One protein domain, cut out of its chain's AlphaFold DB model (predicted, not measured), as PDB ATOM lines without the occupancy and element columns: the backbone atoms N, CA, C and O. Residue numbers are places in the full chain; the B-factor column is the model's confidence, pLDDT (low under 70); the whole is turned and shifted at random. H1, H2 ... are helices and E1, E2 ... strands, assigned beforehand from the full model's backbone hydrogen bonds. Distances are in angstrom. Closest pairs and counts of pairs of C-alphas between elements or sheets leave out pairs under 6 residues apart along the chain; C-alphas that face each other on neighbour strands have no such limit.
ATOM      1  N   GLU A   4     220.361 311.708 273.359       90.75
ATOM      2  CA  GLU A   4     220.730 310.581 274.217       90.75
ATOM      3  C   GLU A   4     220.149 309.240 273.738       90.75
ATOM      4  O   GLU A   4     220.852 308.231 273.699       90.75
ATOM      5  N   ARG A   5     218.875 309.211 273.319       93.00
ATOM      6  CA  ARG A   5     218.262 307.986 272.786       93.00
ATOM      7  C   ARG A   5     218.921 307.559 271.476       93.00
ATOM      8  O   ARG A   5     219.117 306.366 271.269       93.00
ATOM      9  N   ASP A   6     219.255 308.515 270.612       95.19
ATOM     10  CA  ASP A   6     219.950 308.263 269.342       95.19
ATOM     11  C   ASP A   6     221.297 307.563 269.588       95.19
ATOM     12  O   ASP A   6     221.566 306.502 269.021       95.19
ATOM     13  N   LEU A   7     222.091 308.092 270.525       95.75
ATOM     14  CA  LEU A   7     223.366 307.495 270.925       95.75
ATOM     15  C   LEU A   7     223.197 306.091 271.516       95.75
ATOM     16  O   LEU A   7     223.904 305.176 271.098       95.75
ATOM     17  N   ARG A   8     222.208 305.882 272.397       96.81
ATOM     18  CA  ARG A   8     221.923 304.553 272.971       96.81
ATOM     19  C   ARG A   8     221.574 303.508 271.907       96.81
ATOM     20  O   ARG A   8     221.979 302.357 272.037       96.81
ATOM     21  N   VAL A   9     220.843 303.885 270.853       97.62
ATOM     22  CA  VAL A   9     220.534 302.969 269.736       97.62
ATOM     23  C   VAL A   9     221.816 302.570 268.997       97.62
ATOM     24  O   VAL A   9     221.995 301.395 268.677       97.62
ATOM     25  N   ARG A  10     222.709 303.532 268.733       97.56
ATOM     26  CA  ARG A  10     223.983 303.300 268.028       97.56
ATOM     27  C   ARG A  10     224.923 302.408 268.829       97.56
ATOM     28  O   ARG A  10     225.414 301.418 268.295       97.56
ATOM     29  N   GLU A  11     225.102 302.713 270.108       96.81
ATOM     30  CA  GLU A  11     225.922 301.919 271.024       96.81
ATOM     31  C   GLU A  11     225.384 300.489 271.166       96.81
ATOM     32  O   GLU A  11     226.139 299.519 271.073       96.81
ATOM     33  N   ALA A  12     224.063 300.336 271.307       97.75
ATOM     34  CA  ALA A  12     223.431 299.024 271.390       97.75
ATOM     35  C   ALA A  12     223.599 298.206 270.101       97.75
ATOM     36  O   ALA A  12     223.759 296.988 270.181       97.75
ATOM     37  N   ALA A  13     223.581 298.851 268.931       97.44
ATOM     38  CA  ALA A  13     223.814 298.195 267.646       97.44
ATOM     39  C   ALA A  13     225.251 297.676 267.514       97.44
ATOM     40  O   ALA A  13     225.445 296.530 267.113       97.44
ATOM     41  N   MET A  14     226.241 298.486 267.895       96.19
ATOM     42  CA  MET A  14     227.660 298.102 267.891       96.19
ATOM     43  C   MET A  14     227.925 296.974 268.892       96.19
ATOM     44  O   MET A  14     228.408 295.916 268.509       96.19
ATOM     45  N   SER A  15     227.440 297.123 270.129       95.88
ATOM     46  CA  SER A  15     227.539 296.076 271.155       95.88
ATOM     47  C   SER A  15     226.845 294.776 270.736       95.88
ATOM     48  O   SER A  15     227.211 293.682 271.162       95.88
ATOM     49  N   TRP A  16     225.765 294.874 269.958       96.44
ATOM     50  CA  TRP A  16     225.089 293.705 269.412       96.44
ATOM     51  C   TRP A  16     225.933 293.024 268.335       96.44
ATOM     52  O   TRP A  16     226.026 291.798 268.367       96.44
ATOM     53  N   LEU A  17     226.581 293.787 267.447       94.69
ATOM     54  CA  LEU A  17     227.521 293.255 266.457       94.69
ATOM     55  C   LEU A  17     228.701 292.535 267.118       94.69
ATOM     56  O   LEU A  17     229.040 291.448 266.656       94.69
ATOM     57  N   ASP A  18     229.233 293.045 268.232       91.75
ATOM     58  CA  ASP A  18     230.285 292.351 268.990       91.75
ATOM     59  C   ASP A  18     229.831 290.955 269.439       91.75
ATOM     60  O   ASP A  18     230.565 289.976 269.333       91.75
ATOM     61  N   ARG A  19     228.576 290.828 269.887       90.88
ATOM     62  CA  ARG A  19     228.029 289.551 270.373       90.88
ATOM     63  C   ARG A  19     227.684 288.562 269.266       90.88
ATOM     64  O   ARG A  19     227.825 287.362 269.476       90.88
ATOM     65  N   VAL A  20     227.140 289.034 268.142       86.75
ATOM     66  CA  VAL A  20     226.620 288.146 267.081       86.75
ATOM     67  C   VAL A  20     227.599 287.921 265.934       86.75
ATOM     68  O   VAL A  20     227.465 286.932 265.218       86.75
ATOM     69  N   GLY A  21     228.525 288.857 265.729       74.88
ATOM     70  CA  GLY A  21     229.562 288.802 264.707       74.88
ATOM     71  C   GLY A  21     230.896 288.297 265.240       74.88
ATOM     72  O   GLY A  21     231.626 287.720 264.457       74.88
ATOM     73  N   GLY A  22     231.169 288.447 266.543       70.94
ATOM     74  CA  GLY A  22     232.476 288.166 267.154       70.94
ATOM     75  C   GLY A  22     233.340 289.420 267.347       70.94
ATOM     76  O   GLY A  22     234.299 289.388 268.116       70.94
ATOM     77  N   GLY A  23     232.943 290.546 266.745       72.19
ATOM     78  CA  GLY A  23     233.617 291.831 266.888       72.19
ATOM     79  C   GLY A  23     233.621 292.653 265.603       72.19
ATOM     80  O   GLY A  23     232.866 292.413 264.656       72.19
ATOM     81  N   THR A  24     234.484 293.667 265.585       69.06
ATOM     82  CA  THR A  24     234.837 294.418 264.372       69.06
ATOM     83  C   THR A  24     235.737 293.567 263.481       69.06
ATOM     84  O   THR A  24     236.689 292.970 263.971       69.06
ATOM     85  N   GLY A  25     235.474 293.546 262.171       65.44
ATOM     86  CA  GLY A  25     236.269 292.775 261.205       65.44
ATOM     87  C   GLY A  25     235.707 291.390 260.868       65.44
ATOM     88  O   GLY A  25     236.022 290.852 259.809       65.44
ATOM     89  N   ASP A  26     234.798 290.860 261.685       79.75
ATOM     90  CA  ASP A  26     234.191 289.558 261.422       79.75
ATOM     91  C   ASP A  26     233.093 289.609 260.359       79.75
ATOM     92  O   ASP A  26     232.280 290.531 260.276       79.75
ATOM     93  N   VAL A  27     233.029 288.566 259.537       85.94
ATOM     94  CA  VAL A  27     232.088 288.506 258.419       85.94
ATOM     95  C   VAL A  27     230.690 288.105 258.899       85.94
ATOM     96  O   VAL A  27     230.475 287.023 259.443       85.94
ATOM     97  N   VAL A  28     229.697 288.946 258.606       91.25
ATOM     98  CA  VAL A  28     228.293 288.771 258.997       91.25
ATOM     99  C   VAL A  28     227.352 288.714 257.793       91.25
ATOM    100  O   VAL A  28     227.516 289.398 256.780       91.25
ATOM    101  N   PHE A  29     226.305 287.894 257.910       92.56
ATOM    102  CA  PHE A  29     225.292 287.748 256.868       92.56
ATOM    103  C   PHE A  29     224.291 288.904 256.873       92.56
ATOM    104  O   PHE A  29     223.778 289.303 257.918       92.56
ATOM    105  N   TYR A  30     223.876 289.329 255.676       92.12
ATOM    106  CA  TYR A  30     222.787 290.289 255.466       92.12
ATOM    107  C   TYR A  30     221.547 289.972 256.318       92.12
ATOM    108  O   TYR A  30     220.938 290.864 256.908       92.12
ATOM    109  N   LYS A  31     221.162 288.688 256.372       92.62
ATOM    110  CA  LYS A  31     219.966 288.246 257.097       92.62
ATOM    111  C   LYS A  31     220.059 288.610 258.577       92.62
ATOM    112  O   LYS A  31     219.089 289.131 259.107       92.62
ATOM    113  N   LEU A  32     221.220 288.411 259.199       93.94
ATOM    114  CA  LEU A  32     221.462 288.764 260.595       93.94
ATOM    115  C   LEU A  32     221.371 290.281 260.800       93.94
ATOM    116  O   LEU A  32     220.637 290.740 261.664       93.94
ATOM    117  N   LEU A  33     222.001 291.081 259.935       94.81
ATOM    118  CA  LEU A  33     221.957 292.552 260.019       94.81
ATOM    119  C   LEU A  33     220.540 293.143 259.947       94.81
ATOM    120  O   LEU A  33     220.302 294.268 260.390       94.81
ATOM    121  N   SER A  34     219.586 292.395 259.391       93.94
ATOM    122  CA  SER A  34     218.183 292.802 259.347       93.94
ATOM    123  C   SER A  34     217.409 292.548 260.647       93.94
ATOM    124  O   SER A  34     216.293 293.044 260.759       93.94
ATOM    125  N   THR A  35     217.966 291.826 261.628       95.88
ATOM    126  CA  THR A  35     217.254 291.378 262.844       95.88
ATOM    127  C   THR A  35     217.618 292.137 264.118       95.88
ATOM    128  O   THR A  35     217.192 291.720 265.191       95.88
ATOM    129  N   PHE A  36     218.404 293.215 264.047       96.94
ATOM    130  CA  PHE A  36     218.701 294.018 265.236       96.94
ATOM    131  C   PHE A  36     217.412 294.602 265.837       96.94
ATOM    132  O   PHE A  36     216.556 295.119 265.115       96.94
ATOM    133  N   VAL A  37     217.286 294.509 267.162       97.00
ATOM    134  CA  VAL A  37     216.145 295.007 267.938       97.00
ATOM    135  C   VAL A  37     216.659 295.902 269.056       97.00
ATOM    136  O   VAL A  37     217.576 295.524 269.784       97.00
ATOM    137  N   PHE A  38     216.026 297.059 269.225       96.69
ATOM    138  CA  PHE A  38     216.275 297.979 270.328       96.69
ATOM    139  C   PHE A  38     214.947 298.363 270.978       96.69
ATOM    140  O   PHE A  38     214.037 298.828 270.299       96.69
ATOM    141  N   GLU A  39     214.827 298.143 272.291       94.88
ATOM    142  CA  GLU A  39     213.616 298.455 273.071       94.88
ATOM    143  C   GLU A  39     212.311 297.919 272.444       94.88
ATOM    144  O   GLU A  39     211.281 298.585 272.429       94.88
ATOM    145  N   GLY A  40     212.359 296.695 271.906       94.81
ATOM    146  CA  GLY A  40     211.208 296.025 271.289       94.81
ATOM    147  C   GLY A  40     210.918 296.430 269.839       94.81
ATOM    148  O   GLY A  40     210.065 295.812 269.207       94.81
ATOM    149  N   GLU A  41     211.641 297.403 269.278       95.19
ATOM    150  CA  GLU A  41     211.527 297.803 267.873       95.19
ATOM    151  C   GLU A  41     212.632 297.155 267.030       95.19
ATOM    152  O   GLU A  41     213.815 297.233 267.363       95.19
ATOM    153  N   GLN A  42     212.261 296.535 265.906       95.94
ATOM    154  CA  GLN A  42     213.233 296.029 264.940       95.94
ATOM    155  C   GLN A  42     213.801 297.185 264.108       95.94
ATOM    156  O   GLN A  42     213.085 297.840 263.350       95.94
ATOM    157  N   ILE A  43     215.113 297.392 264.204       96.75
ATOM    158  CA  ILE A  43     215.842 298.455 263.512       96.75
ATOM    159  C   ILE A  43     216.911 297.804 262.625       96.75
ATOM    160  O   ILE A  43     218.045 297.624 263.056       96.75
ATOM    161  N   PRO A  44     216.602 297.449 261.363       95.88
ATOM    162  CA  PRO A  44     217.595 296.864 260.465       95.88
ATOM    163  C   PRO A  44     218.828 297.759 260.331       95.88
ATOM    164  O   PRO A  44     218.686 298.946 260.004       95.88
ATOM    165  N   LEU A  45     220.014 297.177 260.534       96.44
ATOM    166  CA  LEU A  45     221.286 297.899 260.468       96.44
ATOM    167  C   LEU A  45     221.677 298.260 259.037       96.44
ATOM    168  O   LEU A  45     222.513 299.127 258.846       96.44
ATOM    169  N   ILE A  46     221.082 297.624 258.029       93.19
ATOM    170  CA  ILE A  46     221.433 297.793 256.618       93.19
ATOM    171  C   ILE A  46     220.167 297.957 255.767       93.19
ATOM    172  O   ILE A  46     219.111 297.414 256.099       93.19
ATOM    173  N   ASP A  47     220.258 298.715 254.673       89.00
ATOM    174  CA  ASP A  47     219.195 298.827 253.666       89.00
ATOM    175  C   ASP A  47     219.435 297.813 252.528       89.00
ATOM    176  O   ASP A  47     220.576 297.471 252.211       89.00
ATOM    177  N   ARG A  48     218.368 297.298 251.901       80.69
ATOM    178  CA  ARG A  48     218.486 296.367 250.760       80.69
ATOM    179  C   ARG A  48     219.026 297.068 249.521       80.69
ATOM    180  O   ARG A  48     219.885 296.521 248.832       80.69
ATOM    181  N   GLN A  49     218.516 298.259 249.242       83.00
ATOM    182  CA  GLN A  49     218.687 298.966 247.976       83.00
ATOM    183  C   GLN A  49     219.711 300.093 248.083       83.00
ATOM    184  O   GLN A  49     220.458 300.322 247.135       83.00
ATOM    185  N   ARG A  50     219.773 300.774 249.228       87.19
ATOM    186  CA  ARG A  50     220.589 301.983 249.406       87.19
ATOM    187  C   ARG A  50     221.926 301.685 250.072       87.19
ATOM    188  O   ARG A  50     222.018 300.810 250.931       87.19
ATOM    189  N   GLY A  51     222.958 302.432 249.677       91.25
ATOM    190  CA  GLY A  51     224.248 302.433 250.374       91.25
ATOM    191  C   GLY A  51     224.172 303.141 251.726       91.25
ATOM    192  O   GLY A  51     224.854 302.750 252.658       91.25
ATOM    193  N   ILE A  52     223.298 304.138 251.869       95.75
ATOM    194  CA  ILE A  52     223.153 304.924 253.100       95.75
ATOM    195  C   ILE A  52     221.864 304.509 253.808       95.75
ATOM    196  O   ILE A  52     220.765 304.626 253.257       95.75
ATOM    197  N   ARG A  53     221.979 304.042 255.052       96.62
ATOM    198  CA  ARG A  53     220.834 303.661 255.880       96.62
ATOM    199  C   ARG A  53     220.436 304.816 256.788       96.62
ATOM    200  O   ARG A  53     221.183 305.219 257.675       96.62
ATOM    201  N   ARG A  54     219.199 305.285 256.630       95.19
ATOM    202  CA  ARG A  54     218.542 306.221 257.557       95.19
ATOM    203  C   ARG A  54     217.453 305.523 258.339       95.19
ATOM    204  O   ARG A  54     216.659 304.806 257.738       95.19
ATOM    205  N   VAL A  55     217.355 305.797 259.631       94.12
ATOM    206  CA  VAL A  55     216.253 305.334 260.481       94.12
ATOM    207  C   VAL A  55     215.425 306.556 260.869       94.12
ATOM    208  O   VAL A  55     215.991 307.560 261.279       94.12
ATOM    209  N   ARG A  56     214.093 306.492 260.724       90.56
ATOM    210  CA  ARG A  56     213.198 307.647 260.953       90.56
ATOM    211  C   ARG A  56     213.347 308.251 262.353       90.56
ATOM    212  O   ARG A  56     213.156 309.450 262.519       90.56
ATOM    213  N   SER A  57     213.643 307.414 263.341       90.12
ATOM    214  CA  SER A  57     213.848 307.814 264.729       90.12
ATOM    215  C   SER A  57     215.190 308.513 264.979       90.12
ATOM    216  O   SER A  57     215.288 309.241 265.960       90.12
ATOM    217  N   LEU A  58     216.190 308.354 264.107       94.88
ATOM    218  CA  LEU A  58     217.546 308.869 264.311       94.88
ATOM    219  C   LEU A  58     217.793 310.175 263.538       94.88
ATOM    220  O   LEU A  58     217.178 310.450 262.508       94.88
ATOM    221  N   SER A  59     218.723 310.978 264.041       94.56
ATOM    222  CA  SER A  59     218.985 312.357 263.606       94.56
ATOM    223  C   SER A  59     219.908 312.447 262.389       94.56
ATOM    224  O   SER A  59     219.973 313.493 261.750       94.56
ATOM    225  N   GLY A  60     220.584 311.356 262.025       95.94
ATOM    226  CA  GLY A  60     221.501 311.276 260.887       95.94
ATOM    227  C   GLY A  60     221.583 309.863 260.316       95.94
ATOM    228  O   GLY A  60     220.809 308.976 260.688       95.94
ATOM    229  N   ALA A  61     222.532 309.642 259.407       97.44
ATOM    230  CA  ALA A  61     222.805 308.314 258.874       97.44
ATOM    231  C   ALA A  61     223.162 307.348 260.018       97.44
ATOM    232  O   ALA A  61     223.824 307.712 260.992       97.44
ATOM    233  N   PHE A  62     222.650 306.126 259.924       97.56
ATOM    234  CA  PHE A  62     222.848 305.082 260.927       97.56
ATOM    235  C   PHE A  62     224.000 304.160 260.538       97.56
ATOM    236  O   PHE A  62     224.857 303.837 261.357       97.56
ATOM    237  N   SER A  63     224.047 303.793 259.262       97.50
ATOM    238  CA  SER A  63     225.135 303.025 258.678       97.50
ATOM    239  C   SER A  63     225.320 303.375 257.206       97.50
ATOM    240  O   SER A  63     224.431 303.947 256.559       97.50
ATOM    241  N   ILE A  64     226.482 303.002 256.688       95.62
ATOM    242  CA  ILE A  64     226.811 303.038 255.268       95.62
ATOM    243  C   ILE A  64     227.216 301.644 254.796       95.62
ATOM    244  O   ILE A  64     227.666 300.807 255.577       95.62
ATOM    245  N   ARG A  65     227.036 301.378 253.506       92.12
ATOM    246  CA  ARG A  65     227.312 300.093 252.879       92.12
ATOM    247  C   ARG A  65     228.018 300.302 251.562       92.12
ATOM    248  O   ARG A  65     227.520 301.008 250.685       92.12
ATOM    249  N   THR A  66     229.084 299.545 251.375       85.31
ATOM    250  CA  THR A  66     229.751 299.407 250.087       85.31
ATOM    251  C   THR A  66     229.480 298.021 249.529       85.31
ATOM    252  O   THR A  66     229.547 297.012 250.230       85.31
ATOM    253  N   THR A  67     229.049 297.960 248.271       77.25
ATOM    254  CA  THR A  67     228.757 296.681 247.620       77.25
ATOM    255  C   THR A  67     230.049 295.973 247.260       77.25
ATOM    256  O   THR A  67     230.978 296.606 246.757       77.25
ATOM    257  N   TYR A  68     230.063 294.653 247.446       68.06
ATOM    258  CA  TYR A  68     231.152 293.812 246.971       68.06
ATOM    259  C   TYR A  68     231.407 294.051 245.484       68.06
ATOM    260  O   TYR A  68     230.480 293.998 244.669       68.06
ATOM    261  N   THR A  69     232.669 294.286 245.149       60.44
ATOM    262  CA  THR A  69     233.137 294.385 243.772       60.44
ATOM    263  C   THR A  69     234.091 293.218 243.519       60.44
ATOM    264  O   THR A  69     235.033 293.055 244.285       60.44
ATOM    265  N   PRO A  70     233.824 292.352 242.521       53.31
ATOM    266  CA  PRO A  70     234.668 291.190 242.248       53.31
ATOM    267  C   PRO A  70     236.116 291.587 241.922       53.31
ATOM    268  O   PRO A  70     236.287 292.632 241.308       53.31
ATOM    269  N   PRO A  71     237.123 290.724 242.173       49.50
ATOM    270  CA  PRO A  71     238.542 291.000 241.901       49.50
ATOM    271  C   PRO A  71     238.869 291.351 240.443       49.50
ATOM    272  O   PRO A  71     239.908 291.925 240.148       49.50
ATOM    273  N   SER A  72     237.988 290.991 239.504       48.28
ATOM    274  CA  SER A  72     238.086 291.367 238.088       48.28
ATOM    275  C   SER A  72     237.680 292.820 237.807       48.28
ATOM    276  O   SER A  72     237.686 293.258 236.655       48.28
ATOM    277  N   ARG A  73     237.297 293.566 238.843       41.41
ATOM    278  CA  ARG A  73     237.021 294.999 238.836       41.41
ATOM    279  C   ARG A  73     237.809 295.633 239.977       41.41
ATOM    280  O   ARG A  73     237.879 295.068 241.058       41.41
ATOM    281  N   VAL A  74     238.350 296.823 239.735       41.91
ATOM    282  CA  VAL A  74     238.929 297.664 240.791       41.91
ATOM    283  C   VAL A  74     237.863 297.840 241.870       41.91
ATOM    284  O   VAL A  74     236.740 298.250 241.541       41.91
ATOM    285  N   ALA A  75     238.156 297.472 243.121       41.81
ATOM    286  CA  ALA A  75     237.211 297.733 244.192       41.81
ATOM    287  C   ALA A  75     236.985 299.253 244.236       41.81
ATOM    288  O   ALA A  75     237.949 300.009 244.175       41.81
ATOM    289  N   PRO A  76     235.743 299.754 244.351       42.94
ATOM    290  CA  PRO A  76     235.482 301.193 244.380       42.94
ATOM    291  C   PRO A  76     236.123 301.911 245.583       42.94
ATOM    292  O   PRO A  76     235.974 303.123 245.702       42.94
ATOM    293  N   TYR A  77     236.802 301.161 246.461       48.56
ATOM    294  CA  TYR A  77     237.477 301.608 247.673       48.56
ATOM    295  C   TYR A  77     238.898 301.040 247.810       48.56
ATOM    296  O   TYR A  77     239.458 301.154 248.895       48.56
ATOM    297  N   ASP A  78     239.477 300.462 246.746       40.69
ATOM    298  CA  ASP A  78     240.936 300.346 246.686       40.69
ATOM    299  C   ASP A  78     241.459 301.779 246.506       40.69
ATOM    300  O   ASP A  78     241.404 302.357 245.421       40.69
ATOM    301  N   ASP A  79     241.852 302.379 247.624       49.75
ATOM    302  CA  ASP A  79     242.722 303.546 247.711       49.75
ATOM    303  C   ASP A  79     242.206 304.844 247.065       49.75
ATOM    304  O   ASP A  79     242.783 305.391 246.126       49.75
ATOM    305  N   VAL A  80     241.184 305.454 247.674       51.19
ATOM    306  CA  VAL A  80     241.203 306.925 247.783       51.19
ATOM    307  C   VAL A  80     241.381 307.292 249.246       51.19
ATOM    308  O   VAL A  80     240.567 307.996 249.847       51.19
ATOM    309  N   GLU A  81     242.455 306.758 249.828       52.91
ATOM    310  CA  GLU A  81     243.136 307.462 250.900       52.91
ATOM    311  C   GLU A  81     243.444 308.853 250.333       52.91
ATOM    312  O   GLU A  81     244.117 309.002 249.309       52.91
ATOM    313  N   GLY A  82     242.826 309.884 250.904       56.66
ATOM    314  CA  GLY A  82     243.203 311.240 250.541       56.66
ATOM    315  C   GLY A  82     244.673 311.451 250.872       56.66
ATOM    316  O   GLY A  82     245.278 310.697 251.629       56.66
ATOM    317  N   VAL A  83     245.246 312.547 250.387       59.88
ATOM    318  CA  VAL A  83     246.595 312.973 250.809       59.88
ATOM    319  C   VAL A  83     246.734 313.139 252.336       59.88
ATOM    320  O   VAL A  83     247.838 313.295 252.840       59.88
ATOM    321  N   ASP A  84     245.612 313.127 253.058       65.50
ATOM    322  CA  ASP A  84     245.466 313.229 254.507       65.50
ATOM    323  C   ASP A  84     245.373 311.879 255.245       65.50
ATOM    324  O   ASP A  84     245.204 311.885 256.464       65.50
ATOM    325  N   GLY A  85     245.446 310.741 254.549       68.44
ATOM    326  CA  GLY A  85     245.372 309.421 255.184       68.44
ATOM    327  C   GLY A  85     243.951 308.910 255.461       68.44
ATOM    328  O   GLY A  85     243.774 307.915 256.162       68.44
ATOM    329  N   LEU A  86     242.910 309.602 254.978       78.25
ATOM    330  CA  LEU A  86     241.517 309.266 255.293       78.25
ATOM    331  C   LEU A  86     240.716 308.749 254.114       78.25
ATOM    332  O   LEU A  86     240.961 309.087 252.955       78.25
ATOM    333  N   LEU A  87     239.672 307.984 254.420       82.44
ATOM    334  CA  LEU A  87     238.815 307.393 253.406       82.44
ATOM    335  C   LEU A  87     237.729 308.361 252.951       82.44
ATOM    336  O   LEU A  87     237.184 309.129 253.740       82.44
ATOM    337  N   ARG A  88     237.369 308.285 251.667       86.56
ATOM    338  CA  ARG A  88     236.211 308.992 251.112       86.56
ATOM    339  C   ARG A  88     235.071 308.031 250.812       86.56
ATOM    340  O   ARG A  88     235.258 307.012 250.154       86.56
ATOM    341  N   TYR A  89     233.866 308.400 251.234       89.06
ATOM    342  CA  TYR A  89     232.636 307.696 250.887       89.06
ATOM    343  C   TYR A  89     231.786 308.558 249.952       89.06
ATOM    344  O   TYR A  89     231.472 309.710 250.261       89.06
ATOM    345  N   LYS A  90     231.408 308.004 248.795       90.19
ATOM    346  CA  LYS A  90     230.616 308.716 247.788       90.19
ATOM    347  C   LYS A  90     229.160 308.856 248.216       90.19
ATOM    348  O   LYS A  90     228.538 307.926 248.725       90.19
ATOM    349  N   TYR A  91     228.600 310.023 247.935       92.81
ATOM    350  CA  TYR A  91     227.172 310.270 248.022       92.81
ATOM    351  C   TYR A  91     226.368 309.293 247.162       92.81
ATOM    352  O   TYR A  91     226.826 308.758 246.150       92.81
ATOM    353  N   GLN A  92     225.111 309.102 247.551       89.38
ATOM    354  CA  GLN A  92     224.143 308.405 246.724       89.38
ATOM    355  C   GLN A  92     223.700 309.326 245.578       89.38
ATOM    356  O   GLN A  92     223.096 310.378 245.808       89.38
ATOM    357  N   GLY A  93     223.947 308.895 244.339       89.50
ATOM    358  CA  GLY A  93     223.564 309.636 243.136       89.50
ATOM    359  C   GLY A  93     224.323 310.957 242.972       89.50
ATOM    360  O   GLY A  93     225.407 311.136 243.517       89.50
ATOM    361  N   THR A  94     223.751 311.879 242.198       91.38
ATOM    362  CA  THR A  94     224.382 313.164 241.843       91.38
ATOM    363  C   THR A  94     223.742 314.377 242.514       91.38
ATOM    364  O   THR A  94     224.224 315.490 242.341       91.38
ATOM    365  N   ASN A  95     222.662 314.180 243.278       94.75
ATOM    366  CA  ASN A  95     222.007 315.255 244.018       94.75
ATOM    367  C   ASN A  95     222.574 315.335 245.452       94.75
ATOM    368  O   ASN A  95     222.252 314.460 246.267       94.75
ATOM    369  N   PRO A  96     223.371 316.364 245.799       93.88
ATOM    370  CA  PRO A  96     223.929 316.519 247.144       93.88
ATOM    371  C   PRO A  96     222.865 316.751 248.228       93.88
ATOM    372  O   PRO A  96     223.119 316.463 249.396       93.88
ATOM    373  N   ASP A  97     221.663 317.187 247.849       95.94
ATOM    374  CA  ASP A  97     220.548 317.463 248.762       95.94
ATOM    375  C   ASP A  97     219.550 316.302 248.848       95.94
ATOM    376  O   ASP A  97     218.450 316.435 249.391       95.94
ATOM    377  N   SER A  98     219.920 315.127 248.328       95.56
ATOM    378  CA  SER A  98     219.112 313.929 248.532       95.56
ATOM    379  C   SER A  98     218.973 313.627 250.036       95.56
ATOM    380  O   SER A  98     219.923 313.838 250.797       95.56
ATOM    381  N   PRO A  99     217.827 313.085 250.499       95.31
ATOM    382  CA  PRO A  99     217.619 312.801 251.922       95.31
ATOM    383  C   PRO A  99     218.709 311.927 252.550       95.31
ATOM    384  O   PRO A  99     219.000 312.062 253.736       95.31
ATOM    385  N   ASP A 100     219.296 311.028 251.761       95.12
ATOM    386  CA  ASP A 100     220.365 310.131 252.188       95.12
ATOM    387  C   ASP A 100     221.679 310.900 252.412       95.12
ATOM    388  O   ASP A 100     222.299 310.753 253.465       95.12
ATOM    389  N   ASN A 101     222.051 311.787 251.486       96.19
ATOM    390  CA  ASN A 101     223.263 312.610 251.589       96.19
ATOM    391  C   ASN A 101     223.140 313.660 252.705       96.19
ATOM    392  O   ASN A 101     224.056 313.823 253.509       96.19
ATOM    393  N   VAL A 102     221.961 314.277 252.856       97.00
ATOM    394  CA  VAL A 102     221.656 315.170 253.986       97.00
ATOM    395  C   VAL A 102     221.816 314.447 255.325       97.00
ATOM    396  O   VAL A 102     222.266 315.042 256.299       97.00
ATOM    397  N   ALA A 103     221.482 313.159 255.410       97.06
ATOM    398  CA  ALA A 103     221.663 312.410 256.649       97.06
ATOM    399  C   ALA A 103     223.132 312.097 256.968       97.06
ATOM    400  O   ALA A 103     223.469 312.029 258.151       97.06
ATOM    401  N   LEU A 104     224.002 311.941 255.962       96.94
ATOM    402  CA  LEU A 104     225.453 311.891 256.189       96.94
ATOM    403  C   LEU A 104     225.956 313.221 256.752       96.94
ATOM    404  O   LEU A 104     226.655 313.225 257.762       96.94
ATOM    405  N   ARG A 105     225.522 314.343 256.166       96.44
ATOM    406  CA  ARG A 105     225.870 315.685 256.650       96.44
ATOM    407  C   ARG A 105     225.403 315.918 258.086       96.44
ATOM    408  O   ARG A 105     226.179 316.372 258.913       96.44
ATOM    409  N   LYS A 106     224.185 315.495 258.434       97.12
ATOM    410  CA  LYS A 106     223.713 315.543 259.827       97.12
ATOM    411  C   LYS A 106     224.548 314.679 260.769       97.12
ATOM    412  O   LYS A 106     224.751 315.061 261.915       97.12
ATOM    413  N   ALA A 107     225.019 313.514 260.317       97.00
ATOM    414  CA  ALA A 107     225.904 312.679 261.127       97.00
ATOM    415  C   ALA A 107     227.260 313.362 261.376       97.00
ATOM    416  O   ALA A 107     227.774 313.265 262.485       97.00
ATOM    417  N   TYR A 108     227.782 314.102 260.393       95.81
ATOM    418  CA  TYR A 108     228.947 314.976 260.558       95.81
ATOM    419  C   TYR A 108     228.679 316.121 261.546       95.81
ATOM    420  O   TYR A 108     229.383 316.246 262.544       95.81
ATOM    421  N   GLU A 109     227.631 316.917 261.324       95.38
ATOM    422  CA  GLU A 109     227.280 318.073 262.166       95.38
ATOM    423  C   GLU A 109     227.070 317.684 263.637       95.38
ATOM    424  O   GLU A 109     227.508 318.384 264.546       95.38
ATOM    425  N   LEU A 110     226.420 316.541 263.873       94.75
ATOM    426  CA  LEU A 110     226.110 316.022 265.207       94.75
ATOM    427  C   LEU A 110     227.188 315.078 265.761       94.75
ATOM    428  O   LEU A 110     227.013 314.544 266.860       94.75
ATOM    429  N   GLN A 111     228.271 314.857 265.006       92.88
ATOM    430  CA  GLN A 111     229.391 313.986 265.376       92.88
ATOM    431  C   GLN A 111     228.941 312.574 265.795       92.88
ATOM    432  O   GLN A 111     229.447 311.989 266.754       92.88
ATOM    433  N   LEU A 112     227.952 312.027 265.085       95.75
ATOM    434  CA  LEU A 112     227.335 310.746 265.420       95.75
ATOM    435  C   LEU A 112     228.200 309.582 264.923       95.75
ATOM    436  O   LEU A 112     228.609 309.602 263.761       95.75
ATOM    437  N   PRO A 113     228.414 308.532 265.736       95.94
ATOM    438  CA  PRO A 113     229.121 307.343 265.283       95.94
ATOM    439  C   PRO A 113     228.228 306.518 264.343       95.94
ATOM    440  O   PRO A 113     227.015 306.397 264.552       95.94
ATOM    441  N   LEU A 114     228.819 305.938 263.303       96.69
ATOM    442  CA  LEU A 114     228.147 305.080 262.326       96.69
ATOM    443  C   LEU A 114     228.810 303.700 262.262       96.69
ATOM    444  O   LEU A 114     229.880 303.468 262.824       96.69
ATOM    445  N   ILE A 115     228.159 302.796 261.534       95.50
ATOM    446  CA  ILE A 115     228.704 301.492 261.150       95.50
ATOM    447  C   ILE A 115     228.917 301.488 259.633       95.50
ATOM    448  O   ILE A 115     228.014 301.866 258.883       95.50
ATOM    449  N   TRP A 116     230.074 301.028 259.169       93.44
ATOM    450  CA  TRP A 116     230.331 300.786 257.751       93.44
ATOM    451  C   TRP A 116     230.327 299.286 257.460       93.44
ATOM    452  O   TRP A 116     231.169 298.542 257.943       93.44
ATOM    453  N   PHE A 117     229.376 298.835 256.646       92.06
ATOM    454  CA  PHE A 117     229.320 297.470 256.130       92.06
ATOM    455  C   PHE A 117     230.043 297.357 254.785       92.06
ATOM    456  O   PHE A 117     229.503 297.749 253.744       92.06
ATOM    457  N   VAL A 118     231.245 296.788 254.801       86.94
ATOM    458  CA  VAL A 118     232.043 296.515 253.603       86.94
ATOM    459  C   VAL A 118     231.628 295.170 253.018       86.94
ATOM    460  O   VAL A 118     231.709 294.142 253.684       86.94
ATOM    461  N   GLY A 119     231.123 295.150 251.787       85.12
ATOM    462  CA  GLY A 119     230.721 293.909 251.129       85.12
ATOM    463  C   GLY A 119     231.929 293.067 250.717       85.12
ATOM    464  O   GLY A 119     232.666 293.466 249.823       85.12
ATOM    465  N   ILE A 120     232.074 291.875 251.299       79.75
ATOM    466  CA  ILE A 120     233.161 290.923 250.985       79.75
ATOM    467  C   ILE A 120     232.698 289.852 249.987       79.75
ATOM    468  O   ILE A 120     233.477 289.304 249.213       79.75
ATOM    469  N   LYS A 121     231.398 289.548 249.982       80.94
ATOM    470  CA  LYS A 121     230.730 288.692 248.993       80.94
ATOM    471  C   LYS A 121     229.247 289.057 248.968       80.94
ATOM    472  O   LYS A 121     228.745 289.723 249.869       80.94
ATOM    473  N   SER A 122     228.512 288.626 247.945       83.56
ATOM    474  CA  SER A 122     227.057 288.824 247.909       83.56
ATOM    475  C   SER A 122     226.394 288.320 249.201       83.56
ATOM    476  O   SER A 122     226.491 287.141 249.539       83.56
ATOM    477  N   GLY A 123     225.747 289.233 249.933       86.75
ATOM    478  CA  GLY A 123     225.068 288.939 251.197       86.75
ATOM    479  C   GLY A 123     225.977 288.776 252.421       86.75
ATOM    480  O   GLY A 123     225.449 288.474 253.491       86.75
ATOM    481  N   LEU A 124     227.288 288.992 252.284       89.00
ATOM    482  CA  LEU A 124     228.284 288.918 253.352       89.00
ATOM    483  C   LEU A 124     229.016 290.246 253.492       89.00
ATOM    484  O   LEU A 124     229.531 290.793 252.513       89.00
ATOM    485  N   TYR A 125     229.069 290.738 254.721       89.12
ATOM    486  CA  TYR A 125     229.619 292.045 255.035       89.12
ATOM    487  C   TYR A 125     230.605 291.946 256.182       89.12
ATOM    488  O   TYR A 125     230.372 291.203 257.125       89.12
ATOM    489  N   GLN A 126     231.657 292.743 256.116       87.06
ATOM    490  CA  GLN A 126     232.539 293.035 257.230       87.06
ATOM    491  C   GLN A 126     232.104 294.376 257.837       87.06
ATOM    492  O   GLN A 126     232.087 295.386 257.125       87.06
ATOM    493  N   PRO A 127     231.674 294.415 259.107       90.69
ATOM    494  CA  PRO A 127     231.309 295.640 259.784       90.69
ATOM    495  C   PRO A 127     232.562 296.317 260.354       90.69
ATOM    496  O   PRO A 127     233.372 295.692 261.039       90.69
ATOM    497  N   VAL A 128     232.682 297.616 260.099       87.69
ATOM    498  CA  VAL A 128     233.700 298.503 260.664       87.69
ATOM    499  C   VAL A 128     232.990 299.554 261.506       87.69
ATOM    500  O   VAL A 128     232.117 300.269 261.004       87.69
ATOM    501  N   TYR A 129     233.296 299.598 262.802       91.94
ATOM    502  CA  TYR A 129     232.674 300.514 263.754       91.94
ATOM    503  C   TYR A 129     233.525 300.681 265.027       91.94
ATOM    504  O   TYR A 129     234.333 299.811 265.342       91.94
ATOM    505  N   PRO A 130     233.306 301.768 265.789       93.56
ATOM    506  CA  PRO A 130     232.628 302.986 265.342       93.56
ATOM    507  C   PRO A 130     233.434 303.710 264.252       93.56
ATOM    508  O   PRO A 130     234.661 303.718 264.282       93.56
ATOM    509  N   ILE A 131     232.731 304.318 263.297       92.50
ATOM    510  CA  ILE A 131     233.309 305.255 262.323       92.50
ATOM    511  C   ILE A 131     232.630 306.621 262.439       92.50
ATOM    512  O   ILE A 131     231.499 306.712 262.923       92.50
ATOM    513  N   TRP A 132     233.269 307.674 261.935       94.38
ATOM    514  CA  TRP A 132     232.709 309.027 261.926       94.38
ATOM    515  C   TRP A 132     232.907 309.708 260.588       94.38
ATOM    516  O   TRP A 132     233.917 309.507 259.917       94.38
ATOM    517  N   ILE A 133     231.958 310.572 260.238       94.69
ATOM    518  CA  ILE A 133     232.182 311.554 259.184       94.69
ATOM    519  C   ILE A 133     232.925 312.740 259.791       94.69
ATOM    520  O   ILE A 133     232.481 313.288 260.800       94.69
ATOM    521  N   VAL A 134     234.044 313.124 259.181       93.00
ATOM    522  CA  VAL A 134     234.930 314.194 259.674       93.00
ATOM    523  C   VAL A 134     235.011 315.394 258.737       93.00
ATOM    524  O   VAL A 134     235.435 316.459 259.166       93.00
ATOM    525  N   ALA A 135     234.554 315.252 257.492       93.19
ATOM    526  CA  ALA A 135     234.335 316.374 256.588       93.19
ATOM    527  C   ALA A 135     233.216 316.064 255.585       93.19
ATOM    528  O   ALA A 135     232.993 314.906 255.219       93.19
ATOM    529  N   ASP A 136     232.545 317.119 255.125       94.75
ATOM    530  CA  ASP A 136     231.560 317.077 254.048       94.75
ATOM    531  C   ASP A 136     232.101 317.807 252.813       94.75
ATOM    532  O   ASP A 136     232.515 318.962 252.903       94.75
ATOM    533  N   GLU A 137     232.101 317.141 251.657       94.12
ATOM    534  CA  GLU A 137     232.619 317.676 250.393       94.12
ATOM    535  C   GLU A 137     231.547 317.576 249.288       94.12
ATOM    536  O   GLU A 137     231.688 316.799 248.331       94.12
ATOM    537  N   PRO A 138     230.447 318.348 249.381       93.81
ATOM    538  CA  PRO A 138     229.327 318.251 248.445       93.81
ATOM    539  C   PRO A 138     229.729 318.563 246.997       93.81
ATOM    540  O   PRO A 138     229.187 317.952 246.077       93.81
ATOM    541  N   GLN A 139     230.725 319.430 246.783       93.06
ATOM    542  CA  GLN A 139     231.298 319.722 245.462       93.06
ATOM    543  C   GLN A 139     231.918 318.489 244.783       93.06
ATOM    544  O   GLN A 139     231.941 318.407 243.559       93.06
ATOM    545  N   ASN A 140     232.372 317.518 245.578       91.50
ATOM    546  CA  ASN A 140     232.972 316.261 245.127       91.50
ATOM    547  C   ASN A 140     232.007 315.068 245.266       91.50
ATOM    548  O   ASN A 140     232.393 313.925 244.987       91.50
ATOM    549  N   LEU A 141     230.769 315.329 245.713       93.56
ATOM    550  CA  LEU A 141     229.743 314.336 246.030       93.56
ATOM    551  C   LEU A 141     230.272 313.245 246.971       93.56
ATOM    552  O   LEU A 141     230.135 312.049 246.698       93.56
ATOM    553  N   GLN A 142     230.935 313.650 248.055       93.12
ATOM    554  CA  GLN A 142     231.535 312.716 249.002       93.12
ATOM    555  C   GLN A 142     231.635 313.281 250.415       93.12
ATOM    556  O   GLN A 142     231.504 314.480 250.642       93.12
ATOM    557  N   VAL A 143     231.906 312.385 251.354       93.56
ATOM    558  CA  VAL A 143     232.277 312.693 252.735       93.56
ATOM    559  C   VAL A 143     233.595 312.018 253.079       93.56
ATOM    560  O   VAL A 143     233.928 310.979 252.502       93.56
ATOM    561  N   VAL A 144     234.321 312.588 254.035       91.56
ATOM    562  CA  VAL A 144     235.560 312.016 254.573       91.56
ATOM    563  C   VAL A 144     235.242 311.239 255.846       91.56
ATOM    564  O   VAL A 144     234.506 311.723 256.708       91.56
ATOM    565  N   VAL A 145     235.780 310.028 255.956       89.06
ATOM    566  CA  VAL A 145     235.478 309.051 257.005       89.06
ATOM    567  C   VAL A 145     236.731 308.750 257.825       89.06
ATOM    568  O   VAL A 145     237.775 308.416 257.266       89.06
ATOM    569  N   ALA A 146     236.593 308.813 259.149       86.62
ATOM    570  CA  ALA A 146     237.562 308.298 260.112       86.62
ATOM    571  C   ALA A 146     237.094 306.935 260.645       86.62
ATOM    572  O   ALA A 146     235.937 306.787 261.050       86.62
ATOM    573  N   LEU A 147     237.989 305.948 260.640       80.44
ATOM    574  CA  LEU A 147     237.738 304.564 261.053       80.44
ATOM    575  C   LEU A 147     237.980 304.299 262.544       80.44
ATOM    576  O   LEU A 147     237.675 303.210 263.034       80.44
ATOM    577  N   ASP A 148     238.550 305.263 263.262       74.06
ATOM    578  CA  ASP A 148     238.704 305.201 264.708       74.06
ATOM    579  C   ASP A 148     238.762 306.596 265.349       74.06
ATOM    580  O   ASP A 148     238.865 307.630 264.680       74.06
ATOM    581  N   GLU A 149     238.676 306.612 266.680       67.06
ATOM    582  CA  GLU A 149     238.693 307.834 267.487       67.06
ATOM    583  C   GLU A 149     240.015 308.606 267.329       67.06
ATOM    584  O   GLU A 149     240.021 309.831 267.383       67.06
ATOM    585  N   SER A 150     241.138 307.921 267.089       66.38
ATOM    586  CA  SER A 150     242.440 308.577 266.941       66.38
ATOM    587  C   SER A 150     242.530 309.364 265.633       66.38
ATOM    588  O   SER A 150     242.893 310.539 265.652       66.38
ATOM    589  N   GLN A 151     242.082 308.780 264.518       66.12
ATOM    590  CA  GLN A 151     241.931 309.466 263.236       66.12
ATOM    591  C   GLN A 151     240.958 310.642 263.333       66.12
ATOM    592  O   GLN A 151     241.219 311.723 262.799       66.12
ATOM    593  N   ARG A 152     239.847 310.451 264.051       69.94
ATOM    594  CA  ARG A 152     238.865 311.510 264.296       69.94
ATOM    595  C   ARG A 152     239.488 312.685 265.055       69.94
ATOM    596  O   ARG A 152     239.353 313.826 264.621       69.94
ATOM    597  N   LEU A 153     240.187 312.424 266.160       64.44
ATOM    598  CA  LEU A 153     240.827 313.463 266.971       64.44
ATOM    599  C   LEU A 153     241.936 314.199 266.204       64.44
ATOM    600  O   LEU A 153     242.066 315.414 266.367       64.44
ATOM    601  N   LEU A 154     242.686 313.498 265.342       64.31
ATOM    602  CA  LEU A 154     243.700 314.097 264.463       64.31
ATOM    603  C   LEU A 154     243.109 315.139 263.522       64.31
ATOM    604  O   LEU A 154     243.668 316.228 263.402       64.31
ATOM    605  N   GLN A 155     241.970 314.841 262.897       66.81
ATOM    606  CA  GLN A 155     241.295 315.800 262.019       66.81
ATOM    607  C   GLN A 155     240.692 316.981 262.765       66.81
ATOM    608  O   GLN A 155     240.681 318.097 262.254       66.81
ATOM    609  N   LEU A 156     240.231 316.759 263.995       64.25
ATOM    610  CA  LEU A 156     239.753 317.838 264.854       64.25
ATOM    611  C   LEU A 156     240.900 318.708 265.410       64.25
ATOM    612  O   LEU A 156     240.627 319.660 266.134       64.25
ATOM    613  N   GLY A 157     242.166 318.405 265.080       59.81
ATOM    614  CA  GLY A 157     243.344 319.169 265.504       59.81
ATOM    615  C   GLY A 157     243.748 318.952 266.966       59.81
ATOM    616  O   GLY A 157     244.516 319.739 267.510       59.81
ATOM    617  N   ASN A 158     243.241 317.898 267.611       56.16
ATOM    618  CA  ASN A 158     243.265 317.739 269.070       56.16
ATOM    619  C   ASN A 158     244.346 316.776 269.602       56.16
ATOM    620  O   ASN A 158     244.164 316.188 270.667       56.16
ATOM    621  N   VAL A 159     245.462 316.567 268.895       52.88
ATOM    622  CA  VAL A 159     246.425 315.500 269.252       52.88
ATOM    623  C   VAL A 159     247.863 315.788 268.805       52.88
ATOM    624  O   VAL A 159     248.113 316.540 267.866       52.88
ATOM    625  N   SER A 160     248.807 315.170 269.516       56.47
ATOM    626  CA  SER A 160     250.264 315.267 269.333       56.47
ATOM    627  C   SER A 160     250.791 314.453 268.133       56.47
ATOM    628  O   SER A 160     250.128 313.536 267.646       56.47
ATOM    629  N   GLU A 161     252.017 314.740 267.666       54.88
ATOM    630  CA  GLU A 161     252.645 314.026 266.533       54.88
ATOM    631  C   GLU A 161     252.811 312.510 266.755       54.88
ATOM    632  O   GLU A 161     252.746 311.733 265.802       54.88
ATOM    633  N   GLU A 162     252.991 312.062 267.998       53.31
ATOM    634  CA  GLU A 162     253.106 310.634 268.328       53.31
ATOM    635  C   GLU A 162     251.773 309.900 268.140       53.31
ATOM    636  O   GLU A 162     251.733 308.788 267.608       53.31
ATOM    637  N   GLN A 163     250.663 310.556 268.488       52.03
ATOM    638  CA  GLN A 163     249.313 310.032 268.274       52.03
ATOM    639  C   GLN A 163     248.965 309.960 266.779       52.03
ATOM    640  O   GLN A 163     248.250 309.045 266.370       52.03
ATOM    641  N   ARG A 164     249.530 310.858 265.954       54.75
ATOM    642  CA  ARG A 164     249.402 310.824 264.486       54.75
ATOM    643  C   ARG A 164     249.994 309.552 263.887       54.75
ATOM    644  O   ARG A 164     249.295 308.817 263.195       54.75
ATOM    645  N   ARG A 165     251.249 309.249 264.232       53.56
ATOM    646  CA  ARG A 165     251.955 308.049 263.747       53.56
ATOM    647  C   ARG A 165     251.288 306.752 264.215       53.56
ATOM    648  O   ARG A 165     251.257 305.771 263.477       53.56
ATOM    649  N   TYR A 166     250.735 306.745 265.428       51.31
ATOM    650  CA  TYR A 166     249.990 305.596 265.945       51.31
ATOM    651  C   TYR A 166     248.696 305.341 265.152       51.31
ATOM    652  O   TYR A 166     248.472 304.210 264.718       51.31
ATOM    653  N   ALA A 167     247.893 306.376 264.886       50.78
ATOM    654  CA  ALA A 167     246.652 306.249 264.115       50.78
ATOM    655  C   ALA A 167     246.885 305.706 262.692       50.78
ATOM    656  O   ALA A 167     246.173 304.809 262.234       50.78
ATOM    657  N   GLU A 168     247.930 306.187 262.013       53.25
ATOM    658  CA  GLU A 168     248.332 305.703 260.682       53.25
ATOM    659  C   GLU A 168     248.659 304.196 260.696       53.25
ATOM    660  O   GLU A 168     248.296 303.461 259.775       53.25
ATOM    661  N   SER A 169     249.286 303.698 261.769       49.16
ATOM    662  CA  SER A 169     249.641 302.279 261.904       49.16
ATOM    663  C   SER A 169     248.441 301.360 262.178       49.16
ATOM    664  O   SER A 169     248.354 300.277 261.598       49.16
ATOM    665  N   VAL A 170     247.484 301.793 263.008       48.03
ATOM    666  CA  VAL A 170     246.287 301.007 263.379       48.03
ATOM    667  C   VAL A 170     245.333 300.847 262.193       48.03
ATOM    668  O   VAL A 170     244.704 299.798 262.030       48.03
ATOM    669  N   THR A 171     245.279 301.855 261.323       46.19
ATOM    670  CA  THR A 171     244.425 301.881 260.126       46.19
ATOM    671  C   THR A 171     244.755 300.740 259.164       46.19
ATOM    672  O   THR A 171     243.855 300.020 258.729       46.19
ATOM    673  N   LYS A 172     246.047 300.512 258.891       43.75
ATOM    674  CA  LYS A 172     246.504 299.425 258.007       43.75
ATOM    675  C   LYS A 172     246.159 298.036 258.537       43.75
ATOM    676  O   LYS A 172     245.907 297.137 257.750       43.75
ATOM    677  N   VAL A 173     246.117 297.862 259.857       42.06
ATOM    678  CA  VAL A 173     245.845 296.558 260.485       42.06
ATOM    679  C   VAL A 173     244.359 296.189 260.431       42.06
ATOM    680  O   VAL A 173     244.034 295.011 260.392       42.06
ATOM    681  N   ARG A 174     243.438 297.162 260.413       44.72
ATOM    682  CA  ARG A 174     241.982 296.896 260.411       44.72
ATOM    683  C   ARG A 174     241.387 296.636 259.025       44.72
ATOM    684  O   ARG A 174     240.265 296.144 258.933       44.72
ATOM    685  N   LEU A 175     242.114 297.004 257.973       43.34
ATOM    686  CA  LEU A 175     241.720 296.834 256.571       43.34
ATOM    687  C   LEU A 175     242.469 295.672 255.886       43.34
ATOM    688  O   LEU A 175     242.371 295.534 254.667       43.34
ATOM    689  N   HIS A 176     243.239 294.873 256.635       35.44
ATOM    690  CA  HIS A 176     243.988 293.709 256.145       35.44
ATOM    691  C   HIS A 176     243.486 292.410 256.771       35.44
ATOM    692  O   HIS A 176     243.160 292.424 257.978       35.44
TER     693      HIS A 176
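What this domain is: This is residues 4 to 176 of the 176 residues of the protein "Putative restriction endonuclease" of Ferrithrix thermotolerans DSM 19514 (UniProt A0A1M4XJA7). A strongly twisted sheet of six strands curls round one helix, H3, while the long helix H1 lies over E4 and E5 outside the curl. The short helix H4 packs on E5 and E6, on the face opposite to H3, and H5 packs on H4 beyond it, away from the sheet. The 173 printed residues hold five named helices and six named strands, in the order H1 H2 E1 E2 E3 H3 E4 E5 E6 H4 H5; the class is mixed, helices and strands. The sheet is mixed too, with the order E1 E2 E4 E5 E6 E3, where E2 and E4 are parallel and the other neighbours antiparallel. The whole is compact, with a radius of gyration of the C-alphas of 15.5 A and spans of 45 by 41 by 35 A.

How they stand to each other: The sheet runs E1 (residues 52 to 54), E2 (61 to 66), E4 (114 to 121), E5 (124 to 137), E6 (142 to 146) and E3 (87 to 90), with E1 and E3 as edge strands. E4, E5 and E6 form a meander, each strand the antiparallel neighbour of the one before. E5 bends by 88 degrees at residue 134, and its pairing is staggered: residues 124 to 131 pair with E4, residues 132 to 137 with E6. N 118 and O 126 of the hairpin E4 and E5 are 2.8 A apart, within hydrogen-bond range, as are N 134 and O 144 of the hairpin E5 and E6 at 2.9 A. The hairpin E1 and E2 has N 62 and O 53 at 2.8 A, the parallel pair E2 and E4 has N 117 and O 64 at 2.8 A, and E6 and E3 have N 145 and O 87 at 2.8 A. The sheet curls round H3 (residues 99 to 109); the closest C-alphas of H3 and E2 are those of Ala 61 and Ala 103, 4.8 A apart. H1 (residues 4 to 21) is on the sheet at a height of 9.2 A, over E4 and E5, and runs along the strands, at 15 degrees to E5 on the local plane; its closest C-alpha to E5 is that of Met 14, 6.9 A from that of Tyr 129. H2 (residues 30 to 33) only grazes the sheet and is near H1. H4 (residues 149 to 155) is over E6 at a height of 8.3 A, on the face opposite to H3. H5 (residues 161 to 174) is not on the sheet; with residues 163 to 168 alone it touches H4, at a steep tilt of 54 degrees, opposite ways, the closest C-alphas being those of Ser 150 and Ala 167, 5.6 A apart. Every O i to N i+4 pair is within hydrogen-bond range in H1, H3 and H4, against 8 of 10 in H5; H2 is too short for such a pair.

Where its parts are: H1, residues 4 to 21, begins at C-alpha 4 (220.730, 310.581, 274.217) and is 25.4 A long. E5, residues 124 to 137, is the longest strand, 29.2 A, from C-alpha 124 at (228.284, 288.918, 253.352). E4 is 21.3 A long, E2 14.3 A, E6 13.4 A and E3 10.0 A; E1 has three residues. H3 is 15.0 A long, H4 10.0 A and H5 21.1 A, ending at C-alpha 174 (241.982, 296.896, 260.411); H2 has four residues.

The domain as a whole: The two C-alphas farthest apart are those of Gly 40 and Glu 161, 45.4 A. The printed part has no cut. The links from H2 to E1, 18 residues, and from E2 to E3, 20 residues, are long. Mean pLDDT of the printed part is 81.4, and it is under 70 at residues 24 to 25, 68 to 85 and 149 to 176.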